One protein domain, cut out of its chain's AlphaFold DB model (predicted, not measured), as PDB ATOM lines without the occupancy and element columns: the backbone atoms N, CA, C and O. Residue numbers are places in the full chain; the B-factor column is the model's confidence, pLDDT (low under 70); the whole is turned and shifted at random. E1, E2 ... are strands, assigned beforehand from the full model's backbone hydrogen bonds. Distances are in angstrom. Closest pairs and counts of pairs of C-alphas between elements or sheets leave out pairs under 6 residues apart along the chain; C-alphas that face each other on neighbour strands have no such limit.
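What this domain is: This is residues 282 to 401 of the 405 residues of the protein "PKD domain-containing protein" of Candidatus Bathyarchaeota archaeon (UniProt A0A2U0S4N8). Two twisted sheets lie face to face as a sandwich, a wider one of six strands and a narrower one of four, with their strands running at a small angle to each other. The hairpin of E9 and E10 makes one side of the wider sheet, beside E2 of the narrower one, and the hairpin of E6 and E7 makes its other side. The printed part has 120 residues with ten named strands, E1 to E10 in order along the chain, and no named helix; the class is all strand. The wider sheet has the order E6, E7, E4, E1, E10, E9 and the narrower one E2, E3, E8, E5, both antiparallel throughout. The whole is compact, with a radius of gyration of the C-alphas of 13.5 A, and rounded, spanning 40 by 28 by 28 A.

Where its parts are: E1, residues 282 to 288, begins with C-alpha 282 at (-52.505, -29.873, -35.177) and is 19.7 A long from first to last C-alpha. E2, residues 291 to 298, is 20.9 A long, and E3, residues 303 to 309, is 19.5 A long. E4, residues 315 to 323, covers 26.5 A. E5, residues 334 to 337, and E6, residues 345 to 348, are short. E7, residues 352 to 360, begins with C-alpha 352 at (-59.920, -38.115, -32.530) and is 26.0 A long. E8, residues 363 to 369, is 19.7 A long. E9, residues 378 to 388, is the longest strand by residues, at 28.6 A. E10, residues 391 to 400, is 28.9 A long and ends with C-alpha 400 at (-49.291, -25.187, -39.778).

How they stand to each other: In the six-stranded sheet, which is twisted, E1 is an inner strand. It is antiparallel to E10 at 169 degrees, with N 392 and O 288 2.8 A apart, within hydrogen-bond range. On its other side E4 is antiparallel to it at 162 degrees, with N 319 and O 287 at 2.8 A. E7 is antiparallel to E4, with N 316 and O 359 at 2.8 A. The edge strand E6 forms a hairpin with E7, with N 347 and O 354 at 2.9 A. At the other edge, E9 forms a hairpin with E10, with N 384 and O 395 at 2.9 A. In the four-stranded sheet, E2 and E3 form a hairpin, with N 291 and O 309 at 2.8 A. E3 and E8 are antiparallel at 162 degrees, with N 366 and O 306 at 2.8 A. E8 and the edge strand E5 are antiparallel at 169 degrees, with N 336 and O 367 at 2.8 A. The two sheets form a sandwich, two sheets face to face, with the facing parts 9.0 A centre to centre and the strands of the one at 24 degrees to those of the other. The closest C-alphas of E2 and E10 are those of Thr 291 and Met 392, 6.1 A apart. E5 and E7 are near each other, with 7 pairs of C-alphas within 10 A, while E2 and E6, for instance, are apart.

The domain as a whole: The two C-alphas farthest apart are those of Gly 313 and Lys 401, at 42.4 A. The printed part has no cut, and no link between its named strands is long. The links E4 to E5, E5 to E6 and E8 to E9 are short, with 10, 7 and 8 residues; the others are tight. The mean pLDDT of the printed part is 73.2. It is under 70 for 45 residues, among them residues 282 to 285 and residues 371 to 401; E9 has a mean of 43 and E10 of 50.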
ATOM      1  N   TYR A 282     -52.550 -28.499 -35.642       51.09
ATOM      2  CA  TYR A 282     -52.505 -29.873 -35.177       51.09
ATOM      3  C   TYR A 282     -52.321 -29.852 -33.663       51.09
ATOM      4  O   TYR A 282     -51.303 -29.370 -33.157       51.09
ATOM      5  N   VAL A 283     -53.332 -30.330 -32.939       53.84
ATOM      6  CA  VAL A 283     -53.321 -30.371 -31.476       53.84
ATOM      7  C   VAL A 283     -53.094 -31.800 -31.023       53.84
ATOM      8  O   VAL A 283     -53.793 -32.726 -31.435       53.84
ATOM      9  N   PHE A 284     -52.100 -31.949 -30.157       65.94
ATOM     10  CA  PHE A 284     -51.825 -33.178 -29.439       65.94
ATOM     11  C   PHE A 284     -51.945 -32.873 -27.955       65.94
ATOM     12  O   PHE A 284     -51.395 -31.876 -27.469       65.94
ATOM     13  N   SER A 285     -52.629 -33.739 -27.222       67.81
ATOM     14  CA  SER A 285     -52.618 -33.673 -25.767       67.81
ATOM     15  C   SER A 285     -52.180 -34.986 -25.165       67.81
ATOM     16  O   SER A 285     -52.364 -36.059 -25.741       67.81
ATOM     17  N   VAL A 286     -51.550 -34.864 -24.004       73.38
ATOM     18  CA  VAL A 286     -51.132 -35.994 -23.194       73.38
ATOM     19  C   VAL A 286     -51.771 -35.832 -21.822       73.38
ATOM     20  O   VAL A 286     -51.410 -34.926 -21.069       73.38
ATOM     21  N   GLU A 287     -52.721 -36.708 -21.511       79.06
ATOM     22  CA  GLU A 287     -53.231 -36.917 -20.153       79.06
ATOM     23  C   GLU A 287     -52.410 -38.031 -19.506       79.06
ATOM     24  O   GLU A 287     -52.250 -39.113 -20.076       79.06
ATOM     25  N   SER A 288     -51.867 -37.783 -18.318       81.69
ATOM     26  CA  SER A 288     -50.984 -38.736 -17.654       81.69
ATOM     27  C   SER A 288     -51.042 -38.601 -16.139       81.69
ATOM     28  O   SER A 288     -51.231 -37.510 -15.609       81.69
ATOM     29  N   ASN A 289     -50.816 -39.701 -15.424       80.88
ATOM     30  CA  ASN A 289     -50.519 -39.677 -13.987       80.88
ATOM     31  C   ASN A 289     -49.017 -39.461 -13.687       80.88
ATOM     32  O   ASN A 289     -48.608 -39.486 -12.527       80.88
ATOM     33  N   SER A 290     -48.197 -39.261 -14.723       84.81
ATOM     34  CA  SER A 290     -46.814 -38.785 -14.636       84.81
ATOM     35  C   SER A 290     -46.716 -37.290 -14.923       84.81
ATOM     36  O   SER A 290     -47.521 -36.720 -15.658       84.81
ATOM     37  N   THR A 291     -45.641 -36.675 -14.437       79.38
ATOM     38  CA  THR A 291     -45.219 -35.351 -14.892       79.38
ATOM     39  C   THR A 291     -44.787 -35.444 -16.351       79.38
ATOM     40  O   THR A 291     -43.819 -36.139 -16.670       79.38
ATOM     41  N   ILE A 292     -45.489 -34.746 -17.240       82.75
ATOM     42  CA  ILE A 292     -45.114 -34.657 -18.653       82.75
ATOM     43  C   ILE A 292     -44.184 -33.457 -18.848       82.75
ATOM     44  O   ILE A 292     -44.375 -32.407 -18.239       82.75
ATOM     45  N   SER A 293     -43.163 -33.597 -19.690       76.19
ATOM     46  CA  SER A 293     -42.259 -32.512 -20.099       76.19
ATOM     47  C   SER A 293     -41.755 -32.715 -21.529       76.19
ATOM     48  O   SER A 293     -41.963 -33.773 -22.117       76.19
ATOM     49  N   ALA A 294     -41.107 -31.698 -22.109       75.94
ATOM     50  CA  ALA A 294     -40.478 -31.768 -23.436       75.94
ATOM     51  C   ALA A 294     -41.399 -32.279 -24.569       75.94
ATOM     52  O   ALA A 294     -40.939 -32.961 -25.486       75.94
ATOM     53  N   LEU A 295     -42.694 -31.948 -24.502       75.44
ATOM     54  CA  LEU A 295     -43.654 -32.259 -25.558       75.44
ATOM     55  C   LEU A 295     -43.226 -31.545 -26.852       75.44
ATOM     56  O   LEU A 295     -43.064 -30.324 -26.887       75.44
ATOM     57  N   SER A 296     -42.960 -32.331 -27.887       68.50
ATOM     58  CA  SER A 296     -42.360 -31.913 -29.153       68.50
ATOM     59  C   SER A 296     -42.975 -32.706 -30.306       68.50
ATOM     60  O   SER A 296     -43.265 -33.886 -30.150       68.50
ATOM     61  N   PHE A 297     -43.145 -32.090 -31.474       71.00
ATOM     62  CA  PHE A 297     -43.500 -32.789 -32.706       71.00
ATOM     63  C   PHE A 297     -42.357 -32.635 -33.706       71.00
ATOM     64  O   PHE A 297     -41.935 -31.516 -34.005       71.00
ATOM     65  N   ASN A 298     -41.846 -33.756 -34.215       68.44
ATOM     66  CA  ASN A 298     -40.857 -33.780 -35.282       68.44
ATOM     67  C   ASN A 298     -41.575 -33.945 -36.625       68.44
ATOM     68  O   ASN A 298     -42.050 -35.032 -36.941       68.44
ATOM     69  N   SER A 299     -41.618 -32.883 -37.430       59.28
ATOM     70  CA  SER A 299     -42.241 -32.909 -38.760       59.28
ATOM     71  C   SER A 299     -41.475 -33.708 -39.807       59.28
ATOM     72  O   SER A 299     -42.049 -34.068 -40.823       59.28
ATOM     73  N   THR A 300     -40.189 -33.991 -39.592       64.56
ATOM     74  CA  THR A 300     -39.414 -34.842 -40.511       64.56
ATOM     75  C   THR A 300     -39.710 -36.319 -40.268       64.56
ATOM     76  O   THR A 300     -39.776 -37.100 -41.210       64.56
ATOM     77  N   GLU A 301     -39.900 -36.695 -39.002       69.75
ATOM     78  CA  GLU A 301     -40.157 -38.078 -38.576       69.75
ATOM     79  C   GLU A 301     -41.652 -38.371 -38.360       69.75
ATOM     80  O   GLU A 301     -42.007 -39.499 -38.031       69.75
ATOM     81  N   ASN A 302     -42.525 -37.367 -38.516       73.25
ATOM     82  CA  ASN A 302     -43.961 -37.420 -38.215       73.25
ATOM     83  C   ASN A 302     -44.260 -38.049 -36.851       73.25
ATOM     84  O   ASN A 302     -45.110 -38.933 -36.709       73.25
ATOM     85  N   ALA A 303     -43.513 -37.592 -35.848       80.69
ATOM     86  CA  ALA A 303     -43.495 -38.202 -34.534       80.69
ATOM     87  C   ALA A 303     -43.708 -37.171 -33.425       80.69
ATOM     88  O   ALA A 303     -42.948 -36.209 -33.289       80.69
ATOM     89  N   LEU A 304     -44.715 -37.408 -32.588       84.06
ATOM     90  CA  LEU A 304     -44.883 -36.727 -31.310       84.06
ATOM     91  C   LEU A 304     -43.930 -37.357 -30.294       84.06
ATOM     92  O   LEU A 304     -43.853 -38.574 -30.202       84.06
ATOM     93  N   SER A 305     -43.213 -36.564 -29.507       83.88
ATOM     94  CA  SER A 305     -42.351 -37.046 -28.429       83.88
ATOM     95  C   SER A 305     -42.542 -36.240 -27.157       83.88
ATOM     96  O   SER A 305     -42.694 -35.024 -27.210       83.88
ATOM     97  N   PHE A 306     -42.481 -36.901 -26.009       87.25
ATOM     98  CA  PHE A 306     -42.508 -36.263 -24.696       87.25
ATOM     99  C   PHE A 306     -41.788 -37.117 -23.660       87.25
ATOM    100  O   PHE A 306     -41.599 -38.318 -23.839       87.25
ATOM    101  N   ASN A 307     -41.404 -36.492 -22.555       86.88
ATOM    102  CA  ASN A 307     -40.879 -37.186 -21.392       86.88
ATOM    103  C   ASN A 307     -42.002 -37.388 -20.377       86.88
ATOM    104  O   ASN A 307     -42.726 -36.440 -20.072       86.88
ATOM    105  N   ALA A 308     -42.108 -38.591 -19.829       90.31
ATOM    106  CA  ALA A 308     -42.973 -38.910 -18.704       90.31
ATOM    107  C   ALA A 308     -42.106 -39.273 -17.495       90.31
ATOM    108  O   ALA A 308     -41.248 -40.154 -17.582       90.31
ATOM    109  N   GLN A 309     -42.319 -38.578 -16.380       88.88
ATOM    110  CA  GLN A 309     -41.612 -38.814 -15.129       88.88
ATOM    111  C   GLN A 309     -42.599 -39.143 -14.008       88.88
ATOM    112  O   GLN A 309     -43.455 -38.329 -13.664       88.88
ATOM    113  N   GLY A 310     -42.438 -40.316 -13.401       85.06
ATOM    114  CA  GLY A 310     -43.221 -40.745 -12.242       85.06
ATOM    115  C   GLY A 310     -42.364 -41.419 -11.171       85.06
ATOM    116  O   GLY A 310     -41.160 -41.612 -11.339       85.06
ATOM    117  N   VAL A 311     -42.987 -41.783 -10.049       83.25
ATOM    118  CA  VAL A 311     -42.295 -42.390  -8.898       83.25
ATOM    119  C   VAL A 311     -41.908 -43.843  -9.188       83.25
ATOM    120  O   VAL A 311     -42.781 -44.688  -9.397       83.25
ATOM    121  N   THR A 312     -40.611 -44.156  -9.142       87.25
ATOM    122  CA  THR A 312     -40.083 -45.503  -9.413       87.25
ATOM    123  C   THR A 312     -40.796 -46.593  -8.611       87.25
ATOM    124  O   THR A 312     -40.964 -46.472  -7.400       87.25
ATOM    125  N   GLY A 313     -41.195 -47.678  -9.284       80.00
ATOM    126  CA  GLY A 313     -41.877 -48.825  -8.664       80.00
ATOM    127  C   GLY A 313     -43.410 -48.762  -8.688       80.00
ATOM    128  O   GLY A 313     -44.060 -49.683  -8.201       80.00
ATOM    129  N   THR A 314     -43.994 -47.716  -9.277       87.94
ATOM    130  CA  THR A 314     -45.445 -47.607  -9.525       87.94
ATOM    131  C   THR A 314     -45.764 -47.726 -11.025       87.94
ATOM    132  O   THR A 314     -44.857 -47.917 -11.835       87.94
ATOM    133  N   GLN A 315     -47.043 -47.690 -11.419       89.19
ATOM    134  CA  GLN A 315     -47.465 -47.779 -12.826       89.19
ATOM    135  C   GLN A 315     -47.884 -46.411 -13.361       89.19
ATOM    136  O   GLN A 315     -48.684 -45.709 -12.737       89.19
ATOM    137  N   GLY A 316     -47.359 -46.070 -14.532       88.12
ATOM    138  CA  GLY A 316     -47.715 -44.888 -15.293       88.12
ATOM    139  C   GLY A 316     -48.619 -45.206 -16.470       88.12
ATOM    140  O   GLY A 316     -48.578 -46.300 -17.043       88.12
ATOM    141  N   TYR A 317     -49.424 -44.225 -16.852       88.94
ATOM    142  CA  TYR A 317     -50.116 -44.222 -18.129       88.94
ATOM    143  C   TYR A 317     -49.934 -42.882 -18.828       88.94
ATOM    144  O   TYR A 317     -49.695 -41.867 -18.187       88.94
ATOM    145  N   ALA A 318     -50.037 -42.881 -20.149       87.19
ATOM    146  CA  ALA A 318     -50.175 -41.675 -20.946       87.19
ATOM    147  C   ALA A 318     -51.248 -41.935 -22.000       87.19
ATOM    148  O   ALA A 318     -51.133 -42.886 -22.774       87.19
ATOM    149  N   LYS A 319     -52.298 -41.120 -22.010       84.00
ATOM    150  CA  LYS A 319     -53.285 -41.085 -23.085       84.00
ATOM    151  C   LYS A 319     -52.913 -39.950 -24.016       84.00
ATOM    152  O   LYS A 319     -52.957 -38.786 -23.621       84.00
ATOM    153  N   VAL A 320     -52.522 -40.303 -25.230       84.00
ATOM    154  CA  VAL A 320     -52.204 -39.346 -26.283       84.00
ATOM    155  C   VAL A 320     -53.438 -39.193 -27.158       84.00
ATOM    156  O   VAL A 320     -53.871 -40.159 -27.785       84.00
ATOM    157  N   ILE A 321     -54.012 -37.995 -27.175       77.06
ATOM    158  CA  ILE A 321     -55.196 -37.678 -27.974       77.06
ATOM    159  C   ILE A 321     -54.728 -36.944 -29.224       77.06
ATOM    160  O   ILE A 321     -53.999 -35.951 -29.137       77.06
ATOM    161  N   ILE A 322     -55.118 -37.473 -30.381       75.31
ATOM    162  CA  ILE A 322     -54.665 -37.017 -31.693       75.31
ATOM    163  C   ILE A 322     -55.875 -36.832 -32.602       75.31
ATOM    164  O   ILE A 322     -56.685 -37.746 -32.740       75.31
ATOM    165  N   ALA A 323     -55.985 -35.681 -33.265       67.31
ATOM    166  CA  ALA A 323     -57.032 -35.462 -34.259       67.31
ATOM    167  C   ALA A 323     -56.940 -36.496 -35.398       67.31
ATOM    168  O   ALA A 323     -55.851 -36.789 -35.892       67.31
ATOM    169  N   LYS A 324     -58.075 -37.024 -35.874       75.12
ATOM    170  CA  LYS A 324     -58.085 -38.015 -36.970       75.12
ATOM    171  C   LYS A 324     -57.404 -37.515 -38.239       75.12
ATOM    172  O   LYS A 324     -56.778 -38.294 -38.946       75.12
ATOM    173  N   THR A 325     -57.476 -36.215 -38.499       65.88
ATOM    174  CA  THR A 325     -56.853 -35.561 -39.657       65.88
ATOM    175  C   THR A 325     -55.322 -35.691 -39.701       65.88
ATOM    176  O   THR A 325     -54.727 -35.441 -40.749       65.88
ATOM    177  N   LEU A 326     -54.682 -36.090 -38.596       68.06
ATOM    178  CA  LEU A 326     -53.242 -36.362 -38.493       68.06
ATOM    179  C   LEU A 326     -52.855 -37.811 -38.743       68.06
ATOM    180  O   LEU A 326     -51.677 -38.096 -38.918       68.06
ATOM    181  N   VAL A 327     -53.818 -38.723 -38.701       75.56
ATOM    182  CA  VAL A 327     -53.572 -40.157 -38.773       75.56
ATOM    183  C   VAL A 327     -54.193 -40.652 -40.067       75.56
ATOM    184  O   VAL A 327     -55.399 -40.872 -40.147       75.56
ATOM    185  N   VAL A 328     -53.355 -40.800 -41.096       72.81
ATOM    186  CA  VAL A 328     -53.794 -41.273 -42.419       72.81
ATOM    187  C   VAL A 328     -54.231 -42.734 -42.340       72.81
ATOM    188  O   VAL A 328     -55.281 -43.096 -42.870       72.81
ATOM    189  N   ASN A 329     -53.445 -43.559 -41.646       83.38
ATOM    190  CA  ASN A 329     -53.746 -44.957 -41.396       83.38
ATOM    191  C   ASN A 329     -53.507 -45.293 -39.910       83.38
ATOM    192  O   ASN A 329     -52.358 -45.393 -39.482       83.38
ATOM    193  N   PRO A 330     -54.557 -45.506 -39.098       86.69
ATOM    194  CA  PRO A 330     -54.394 -45.813 -37.674       86.69
ATOM    195  C   PRO A 330     -53.638 -47.121 -37.408       86.69
ATOM    196  O   PRO A 330     -53.083 -47.292 -36.323       86.69
ATOM    197  N   ALA A 331     -53.591 -48.038 -38.382       86.00
ATOM    198  CA  ALA A 331     -52.851 -49.293 -38.265       86.00
ATOM    199  C   ALA A 331     -51.322 -49.116 -38.343       86.00
ATOM    200  O   ALA A 331     -50.593 -50.040 -37.989       86.00
ATOM    201  N   GLU A 332     -50.840 -47.956 -38.794       86.25
ATOM    202  CA  GLU A 332     -49.410 -47.643 -38.938       86.25
ATOM    203  C   GLU A 332     -48.853 -46.832 -37.760       86.25
ATOM    204  O   GLU A 332     -47.667 -46.505 -37.733       86.25
ATOM    205  N   ILE A 333     -49.676 -46.537 -36.746       90.00
ATOM    206  CA  ILE A 333     -49.206 -45.864 -35.533       90.00
ATOM    207  C   ILE A 333     -48.159 -46.744 -34.833       90.00
ATOM    208  O   ILE A 333     -48.397 -47.908 -34.506       90.00
ATOM    209  N   LEU A 334     -46.995 -46.163 -34.540       90.75
ATOM    210  CA  LEU A 334     -45.934 -46.811 -33.774       90.75
ATOM    211  C   LEU A 334     -45.698 -46.050 -32.475       90.75
ATOM    212  O   LEU A 334     -45.481 -44.840 -32.481       90.75
ATOM    213  N   VAL A 335     -45.679 -46.770 -31.354       93.25
ATOM    214  CA  VAL A 335     -45.342 -46.203 -30.045       93.25
ATOM    215  C   VAL A 335     -44.011 -46.771 -29.575       93.25
ATOM    216  O   VAL A 335     -43.843 -47.988 -29.473       93.25
ATOM    217  N   LEU A 336     -43.069 -45.882 -29.274       92.50
ATOM    218  CA  LEU A 336     -41.746 -46.193 -28.751       92.50
ATOM    219  C   LEU A 336     -41.627 -45.689 -27.307       92.50
ATOM    220  O   LEU A 336     -41.947 -44.535 -27.020       92.50
ATOM    221  N   LEU A 337     -41.105 -46.532 -26.419       93.50
ATOM    222  CA  LEU A 337     -40.678 -46.185 -25.066       93.50
ATOM    223  C   LEU A 337     -39.155 -46.324 -24.996       93.50
ATOM    224  O   LEU A 337     -38.617 -47.411 -25.211       93.50
ATOM    225  N   ASP A 338     -38.457 -45.216 -24.760       93.19
ATOM    226  CA  ASP A 338     -36.989 -45.126 -24.792       93.19
ATOM    227  C   ASP A 338     -36.371 -45.709 -26.076       93.19
ATOM    228  O   ASP A 338     -35.314 -46.337 -26.064       93.19
ATOM    229  N   GLY A 339     -37.064 -45.519 -27.202       89.00
ATOM    230  CA  GLY A 339     -36.651 -46.017 -28.516       89.00
ATOM    231  C   GLY A 339     -37.042 -47.466 -28.820       89.00
ATOM    232  O   GLY A 339     -36.830 -47.909 -29.944       89.00
ATOM    233  N   ASN A 340     -37.647 -48.196 -27.879       90.06
ATOM    234  CA  ASN A 340     -38.123 -49.561 -28.103       90.06
ATOM    235  C   ASN A 340     -39.624 -49.574 -28.382       90.06
ATOM    236  O   ASN A 340     -40.392 -48.956 -27.648       90.06
ATOM    237  N   GLN A 341     -40.056 -50.307 -29.406       93.06
ATOM    238  CA  GLN A 341     -41.477 -50.434 -29.719       93.06
ATOM    239  C   GLN A 341     -42.232 -51.152 -28.600       93.06
ATOM    240  O   GLN A 341     -41.806 -52.203 -28.117       93.06
ATOM    241  N   ILE A 342     -43.374 -50.586 -28.217       93.38
ATOM    242  CA  ILE A 342     -44.259 -51.133 -27.193       93.38
ATOM    243  C   ILE A 342     -45.681 -51.311 -27.723       93.38
ATOM    244  O   ILE A 342     -46.065 -50.760 -28.753       93.38
ATOM    245  N   GLN A 343     -46.464 -52.103 -26.995       93.69
ATOM    246  CA  GLN A 343     -47.896 -52.240 -27.235       93.69
ATOM    247  C   GLN A 343     -48.652 -51.038 -26.659       93.69
ATOM    248  O   GLN A 343     -48.262 -50.473 -25.636       93.69
ATOM    249  N   TYR A 344     -49.762 -50.691 -27.299       95.06
ATOM    250  CA  TYR A 344     -50.682 -49.634 -26.889       95.06
ATOM    251  C   TYR A 344     -52.119 -50.074 -27.183       95.06
ATOM    252  O   TYR A 344     -52.339 -51.042 -27.915       95.06
ATOM    253  N   THR A 345     -53.103 -49.377 -26.618       94.69
ATOM    254  CA  THR A 345     -54.500 -49.510 -27.057       94.69
ATOM    255  C   THR A 345     -54.919 -48.269 -27.826       94.69
ATOM    256  O   THR A 345     -54.461 -47.167 -27.521       94.69
ATOM    257  N   LEU A 346     -55.774 -48.458 -28.827       93.69
ATOM    258  CA  LEU A 346     -56.290 -47.396 -29.677       93.69
ATOM    259  C   LEU A 346     -57.811 -47.363 -29.569       93.69
ATOM    260  O   LEU A 346     -58.461 -48.382 -29.794       93.69
ATOM    261  N   GLU A 347     -58.360 -46.201 -29.247       89.88
ATOM    262  CA  GLU A 347     -59.801 -45.958 -29.234       89.88
ATOM    263  C   GLU A 347     -60.157 -44.887 -30.266       89.88
ATOM    264  O   GLU A 347     -59.437 -43.900 -30.441       89.88
ATOM    265  N   GLU A 348     -61.271 -45.099 -30.963       84.88
ATOM    266  CA  GLU A 348     -61.805 -44.176 -31.958       84.88
ATOM    267  C   GLU A 348     -62.944 -43.350 -31.353       84.88
ATOM    268  O   GLU A 348     -63.883 -43.896 -30.776       84.88
ATOM    269  N   THR A 349     -62.890 -42.032 -31.532       77.75
ATOM    270  CA  THR A 349     -64.011 -41.114 -31.261       77.75
ATOM    271  C   THR A 349     -64.522 -40.522 -32.577       77.75
ATOM    272  O   THR A 349     -64.040 -40.903 -33.640       77.75
ATOM    273  N   LEU A 350     -65.480 -39.588 -32.559       61.59
ATOM    274  CA  LEU A 350     -65.928 -38.928 -33.796       61.59
ATOM    275  C   LEU A 350     -64.765 -38.216 -34.514       61.59
ATOM    276  O   LEU A 350     -64.535 -38.472 -35.695       61.59
ATOM    277  N   GLU A 351     -63.958 -37.451 -33.771       61.56
ATOM    278  CA  GLU A 351     -62.956 -36.527 -34.331       61.56
ATOM    279  C   GLU A 351     -61.497 -36.869 -33.972       61.56
ATOM    280  O   GLU A 351     -60.557 -36.270 -34.495       61.56
ATOM    281  N   SER A 352     -61.261 -37.820 -33.064       72.50
ATOM    282  CA  SER A 352     -59.920 -38.115 -32.530       72.50
ATOM    283  C   SER A 352     -59.639 -39.606 -32.343       72.50
ATOM    284  O   SER A 352     -60.549 -40.411 -32.140       72.50
ATOM    285  N   TRP A 353     -58.352 -39.940 -32.356       83.19
ATOM    286  CA  TRP A 353     -57.778 -41.194 -31.888       83.19
ATOM    287  C   TRP A 353     -57.217 -41.009 -30.479       83.19
ATOM    288  O   TRP A 353     -56.513 -40.032 -30.215       83.19
ATOM    289  N   ILE A 354     -57.489 -41.959 -29.587       84.50
ATOM    290  CA  ILE A 354     -56.925 -41.989 -28.235       84.50
ATOM    291  C   ILE A 354     -55.971 -43.175 -28.139       84.50
ATOM    292  O   ILE A 354     -56.385 -44.330 -28.220       84.50
ATOM    293  N   ILE A 355     -54.686 -42.887 -27.956       91.00
ATOM    294  CA  ILE A 355     -53.624 -43.883 -27.805       91.00
ATOM    295  C   ILE A 355     -53.305 -44.000 -26.319       91.00
ATOM    296  O   ILE A 355     -52.739 -43.078 -25.733       91.00
ATOM    297  N   THR A 356     -53.638 -45.130 -25.700       92.50
ATOM    298  CA  THR A 356     -53.296 -45.374 -24.294       92.50
ATOM    299  C   THR A 356     -52.023 -46.196 -24.189       92.50
ATOM    300  O   THR A 356     -51.930 -47.327 -24.669       92.50
ATOM    301  N   ILE A 357     -51.051 -45.617 -23.498       95.06
ATOM    302  CA  ILE A 357     -49.719 -46.158 -23.276       95.06
ATOM    303  C   ILE A 357     -49.596 -46.469 -21.791       95.06
ATOM    304  O   ILE A 357     -49.910 -45.621 -20.958       95.06
ATOM    305  N   ARG A 358     -49.134 -47.671 -21.444       92.75
ATOM    306  CA  ARG A 358     -48.842 -48.062 -20.057       92.75
ATOM    307  C   ARG A 358     -47.362 -48.374 -19.914       92.75
ATOM    308  O   ARG A 358     -46.786 -49.037 -20.772       92.75
ATOM    309  N   TYR A 359     -46.759 -47.896 -18.834       92.12
ATOM    310  CA  TYR A 359     -45.333 -48.047 -18.558       92.12
ATOM    311  C   TYR A 359     -45.094 -48.142 -17.052       92.12
ATOM    312  O   TYR A 359     -45.905 -47.695 -16.246       92.12
ATOM    313  N   SER A 360     -43.964 -48.718 -16.647       90.06
ATOM    314  CA  SER A 360     -43.550 -48.634 -15.242       90.06
ATOM    315  C   SER A 360     -43.040 -47.222 -14.974       90.06
ATOM    316  O   SER A 360     -42.285 -46.692 -15.777       90.06
ATOM    317  N   HIS A 361     -43.445 -46.586 -13.878       83.31
ATOM    318  CA  HIS A 361     -42.971 -45.243 -13.568       83.31
ATOM    319  C   HIS A 361     -41.447 -45.243 -13.391       83.31
ATOM    320  O   HIS A 361     -40.894 -45.991 -12.586       83.31
ATOM    321  N   SER A 362     -40.791 -44.393 -14.171       87.56
ATOM    322  CA  SER A 362     -39.411 -43.933 -14.048       87.56
ATOM    323  C   SER A 362     -39.314 -42.652 -14.898       87.56
ATOM    324  O   SER A 362     -40.342 -42.000 -15.097       87.56
ATOM    325  N   THR A 363     -38.142 -42.272 -15.403       89.12
ATOM    326  CA  THR A 363     -38.047 -41.236 -16.444       89.12
ATOM    327  C   THR A 363     -37.987 -41.916 -17.805       89.12
ATOM    328  O   THR A 363     -36.981 -42.549 -18.115       89.12
ATOM    329  N   HIS A 364     -39.031 -41.751 -18.613       92.12
ATOM    330  CA  HIS A 364     -39.120 -42.328 -19.951       92.12
ATOM    331  C   HIS A 364     -39.301 -41.252 -21.015       92.12
ATOM    332  O   HIS A 364     -40.023 -40.278 -20.798       92.12
ATOM    333  N   LYS A 365     -38.709 -41.465 -22.192       92.69
ATOM    334  CA  LYS A 365     -39.068 -40.747 -23.415       92.69
ATOM    335  C   LYS A 365     -40.067 -41.591 -24.198       92.69
ATOM    336  O   LYS A 365     -39.751 -42.701 -24.621       92.69
ATOM    337  N   ILE A 366     -41.259 -41.051 -24.413       93.69
ATOM    338  CA  ILE A 366     -42.300 -41.665 -25.233       93.69
ATOM    339  C   ILE A 366     -42.321 -40.965 -26.583       93.69
ATOM    340  O   ILE A 366     -42.327 -39.736 -26.645       93.69
ATOM    341  N   THR A 367     -42.357 -41.750 -27.656       90.88
ATOM    342  CA  THR A 367     -42.508 -41.263 -29.027       90.88
ATOM    343  C   THR A 367     -43.671 -41.983 -29.701       90.88
ATOM    344  O   THR A 367     -43.746 -43.206 -29.662       90.88
ATOM    345  N   VAL A 368     -44.571 -41.231 -30.326       90.69
ATOM    346  CA  VAL A 368     -45.700 -41.725 -31.117       90.69
ATOM    347  C   VAL A 368     -45.489 -41.283 -32.562       90.69
ATOM    348  O   VAL A 368     -45.626 -40.099 -32.867       90.69
ATOM    349  N   ALA A 369     -45.125 -42.216 -33.437       87.94
ATOM    350  CA  ALA A 369     -44.982 -41.985 -34.871       87.94
ATOM    351  C   ALA A 369     -46.299 -42.305 -35.590       87.94
ATOM    352  O   ALA A 369     -46.933 -43.317 -35.296       87.94
ATOM    353  N   LEU A 370     -46.717 -41.423 -36.500       81.06
ATOM    354  CA  LEU A 370     -48.082 -41.391 -37.051       81.06
ATOM    355  C   LEU A 370     -48.188 -41.837 -38.516       81.06
ATOM    356  O   LEU A 370     -49.280 -41.765 -39.067       81.06
ATOM    357  N   ASP A 371     -47.064 -42.235 -39.123       68.44
ATOM    358  CA  ASP A 371     -46.896 -42.556 -40.550       68.44
ATOM    359  C   ASP A 371     -47.721 -41.650 -41.481       68.44
ATOM    360  O   ASP A 371     -48.807 -41.988 -41.957       68.44
ATOM    361  N   THR A 372     -47.237 -40.427 -41.708       52.81
ATOM    362  CA  THR A 372     -47.932 -39.489 -42.592       52.81
ATOM    363  C   THR A 372     -47.171 -39.303 -43.903       52.81
ATOM    364  O   THR A 372     -46.072 -38.757 -43.962       52.81
ATOM    365  N   SER A 373     -47.822 -39.673 -45.008       44.81
ATOM    366  CA  SER A 373     -47.452 -39.262 -46.375       44.81
ATOM    367  C   SER A 373     -47.677 -37.760 -46.636       44.81
ATOM    368  O   SER A 373     -47.369 -37.248 -47.711       44.81
ATOM    369  N   VAL A 374     -48.182 -37.033 -45.635       43.25
ATOM    370  CA  VAL A 374     -48.318 -35.577 -45.607       43.25
ATOM    371  C   VAL A 374     -47.380 -35.053 -44.527       43.25
ATOM    372  O   VAL A 374     -47.564 -35.383 -43.362       43.25
ATOM    373  N   ILE A 375     -46.380 -34.254 -44.906       49.47
ATOM    374  CA  ILE A 375     -45.467 -33.576 -43.974       49.47
ATOM    375  C   ILE A 375     -46.140 -32.271 -43.527       49.47
ATOM    376  O   ILE A 375     -46.292 -31.361 -44.352       49.47
ATOM    377  N   PRO A 376     -46.556 -32.127 -42.259       46.44
ATOM    378  CA  PRO A 376     -47.047 -30.854 -41.773       46.44
ATOM    379  C   PRO A 376     -45.863 -29.959 -41.369       46.44
ATOM    380  O   PRO A 376     -45.082 -30.288 -40.480       46.44
ATOM    381  N   GLU A 377     -45.697 -28.813 -42.037       47.06
ATOM    382  CA  GLU A 377     -44.739 -27.778 -41.618       47.06
ATOM    383  C   GLU A 377     -45.323 -26.958 -40.465       47.06
ATOM    384  O   GLU A 377     -46.434 -26.449 -40.595       47.06
ATOM    385  N   PHE A 378     -44.569 -26.759 -39.379       50.47
ATOM    386  CA  PHE A 378     -45.026 -26.012 -38.201       50.47
ATOM    387  C   PHE A 378     -44.302 -24.679 -38.012       50.47
ATOM    388  O   PHE A 378     -43.117 -24.561 -38.310       50.47
ATOM    389  N   SER A 379     -45.012 -23.671 -37.501       43.41
ATOM    390  CA  SER A 379     -44.493 -22.306 -37.323       43.41
ATOM    391  C   SER A 379     -44.254 -21.895 -35.866       43.41
ATOM    392  O   SER A 379     -43.478 -20.973 -35.630       43.41
ATOM    393  N   SER A 380     -44.895 -22.546 -34.886       46.62
ATOM    394  CA  SER A 380     -44.709 -22.280 -33.446       46.62
ATOM    395  C   SER A 380     -45.400 -23.340 -32.572       46.62
ATOM    396  O   SER A 380     -46.307 -24.021 -33.053       46.62
ATOM    397  N   VAL A 381     -44.955 -23.466 -31.311       48.56
ATOM    398  CA  VAL A 381     -45.524 -24.349 -30.273       48.56
ATOM    399  C   VAL A 381     -46.066 -23.493 -29.134       48.56
ATOM    400  O   VAL A 381     -45.337 -22.641 -28.623       48.56
ATOM    401  N   ILE A 382     -47.304 -23.735 -28.708       46.34
ATOM    402  CA  ILE A 382     -47.849 -23.184 -27.460       46.34
ATOM    403  C   ILE A 382     -48.051 -24.350 -26.495       46.34
ATOM    404  O   ILE A 382     -48.785 -25.285 -26.809       46.34
ATOM    405  N   LEU A 383     -47.376 -24.301 -25.344       44.78
ATOM    406  CA  LEU A 383     -47.533 -25.267 -24.258       44.78
ATOM    407  C   LEU A 383     -48.521 -24.704 -23.236       44.78
ATOM    408  O   LEU A 383     -48.241 -23.678 -22.616       44.78
ATOM    409  N   LEU A 384     -49.648 -25.385 -23.044       43.16
ATOM    410  CA  LEU A 384     -50.521 -25.167 -21.894       43.16
ATOM    411  C   LEU A 384     -50.382 -26.353 -20.940       43.16
ATOM    412  O   LEU A 384     -50.623 -27.500 -21.316       43.16
ATOM    413  N   SER A 385     -49.987 -26.073 -19.700       40.16
ATOM    414  CA  SER A 385     -49.986 -27.050 -18.613       40.16
ATOM    415  C   SER A 385     -51.164 -26.779 -17.686       40.16
ATOM    416  O   SER A 385     -51.216 -25.722 -17.057       40.16
ATOM    417  N   LEU A 386     -52.075 -27.742 -17.574       40.50
ATOM    418  CA  LEU A 386     -53.159 -27.739 -16.599       40.50
ATOM    419  C   LEU A 386     -52.908 -28.896 -15.628       40.50
ATOM    420  O   LEU A 386     -52.787 -30.054 -16.033       40.50
ATOM    421  N   ALA A 387     -52.785 -28.584 -14.340       31.28
ATOM    422  CA  ALA A 387     -52.746 -29.597 -13.295       31.28
ATOM    423  C   ALA A 387     -54.178 -29.840 -12.810       31.28
ATOM    424  O   ALA A 387     -54.822 -28.918 -12.316       31.28
ATOM    425  N   ILE A 388     -54.664 -31.072 -12.954       39.09
ATOM    426  CA  ILE A 388     -55.930 -31.533 -12.378       39.09
ATOM    427  C   ILE A 388     -55.561 -32.598 -11.337       39.09
ATOM    428  O   ILE A 388     -54.549 -33.285 -11.471       39.09
ATOM    429  N   SER A 389     -56.305 -32.692 -10.242       42.22
ATOM    430  CA  SER A 389     -56.034 -33.606  -9.123       42.22
ATOM    431  C   SER A 389     -55.575 -35.009  -9.577       42.22
ATOM    432  O   SER A 389     -56.294 -35.737 -10.252       42.22
ATOM    433  N   ALA A 390     -54.340 -35.367  -9.192       43.72
ATOM    434  CA  ALA A 390     -53.610 -36.613  -9.485       43.72
ATOM    435  C   ALA A 390     -53.219 -36.915 -10.954       43.72
ATOM    436  O   ALA A 390     -52.503 -37.893 -11.182       43.72
ATOM    437  N   SER A 391     -53.589 -36.081 -11.931       45.34
ATOM    438  CA  SER A 391     -53.202 -36.246 -13.342       45.34
ATOM    439  C   SER A 391     -52.769 -34.926 -13.981       45.34
ATOM    440  O   SER A 391     -53.473 -33.919 -13.920       45.34
ATOM    441  N   MET A 392     -51.614 -34.922 -14.640       54.31
ATOM    442  CA  MET A 392     -51.124 -33.769 -15.386       54.31
ATOM    443  C   MET A 392     -51.652 -33.833 -16.822       54.31
ATOM    444  O   MET A 392     -51.497 -34.853 -17.498       54.31
ATOM    445  N   VAL A 393     -52.250 -32.739 -17.298       49.25
ATOM    446  CA  VAL A 393     -52.620 -32.580 -18.707       49.25
ATOM    447  C   VAL A 393     -51.690 -31.545 -19.321       49.25
ATOM    448  O   VAL A 393     -51.649 -30.386 -18.897       49.25
ATOM    449  N   MET A 394     -50.924 -31.968 -20.324       54.69
ATOM    450  CA  MET A 394     -50.142 -31.058 -21.154       54.69
ATOM    451  C   MET A 394     -50.685 -31.042 -22.572       54.69
ATOM    452  O   MET A 394     -50.852 -32.084 -23.207       54.69
ATOM    453  N   VAL A 395     -50.935 -29.832 -23.057       48.53
ATOM    454  CA  VAL A 395     -51.420 -29.564 -24.405       48.53
ATOM    455  C   VAL A 395     -50.313 -28.846 -25.160       48.53
ATOM    456  O   VAL A 395     -49.811 -27.819 -24.698       48.53
ATOM    457  N   ALA A 396     -49.936 -29.385 -26.319       52.31
ATOM    458  CA  ALA A 396     -49.120 -28.665 -27.285       52.31
ATOM    459  C   ALA A 396     -49.954 -28.377 -28.528       52.31
ATOM    460  O   ALA A 396     -50.486 -29.284 -29.174       52.31
ATOM    461  N   VAL A 397     -50.035 -27.095 -28.868       50.03
ATOM    462  CA  VAL A 397     -50.666 -26.623 -30.098       50.03
ATOM    463  C   VAL A 397     -49.575 -26.318 -31.108       50.03
ATOM    464  O   VAL A 397     -48.682 -25.512 -30.824       50.03
ATOM    465  N   TYR A 398     -49.649 -26.948 -32.280       49.72
ATOM    466  CA  TYR A 398     -48.720 -26.698 -33.370       49.72
ATOM    467  C   TYR A 398     -49.421 -26.059 -34.571       49.72
ATOM    468  O   TYR A 398     -50.329 -26.633 -35.174       49.72
ATOM    469  N   ARG A 399     -48.938 -24.881 -34.976       49.25
ATOM    470  CA  ARG A 399     -49.503 -24.119 -36.099       49.25
ATOM    471  C   ARG A 399     -48.931 -24.536 -37.440       49.25
ATOM    472  O   ARG A 399     -47.725 -24.363 -37.629       49.25
ATOM    473  N   LYS A 400     -49.756 -24.955 -38.404       46.62
ATOM    474  CA  LYS A 400     -49.291 -25.187 -39.778       46.62
ATOM    475  C   LYS A 400     -48.749 -23.895 -40.388       46.62
ATOM    476  O   LYS A 400     -49.342 -22.823 -40.269       46.62
ATOM    477  N   LYS A 401     -47.608 -23.973 -41.063       45.25
ATOM    478  CA  LYS A 401     -47.057 -22.858 -41.828       45.25
ATOM    479  C   LYS A 401     -47.924 -22.655 -43.073       45.25
ATOM    480  O   LYS A 401     -47.992 -23.519 -43.945       45.25
TER     481      LYS A 401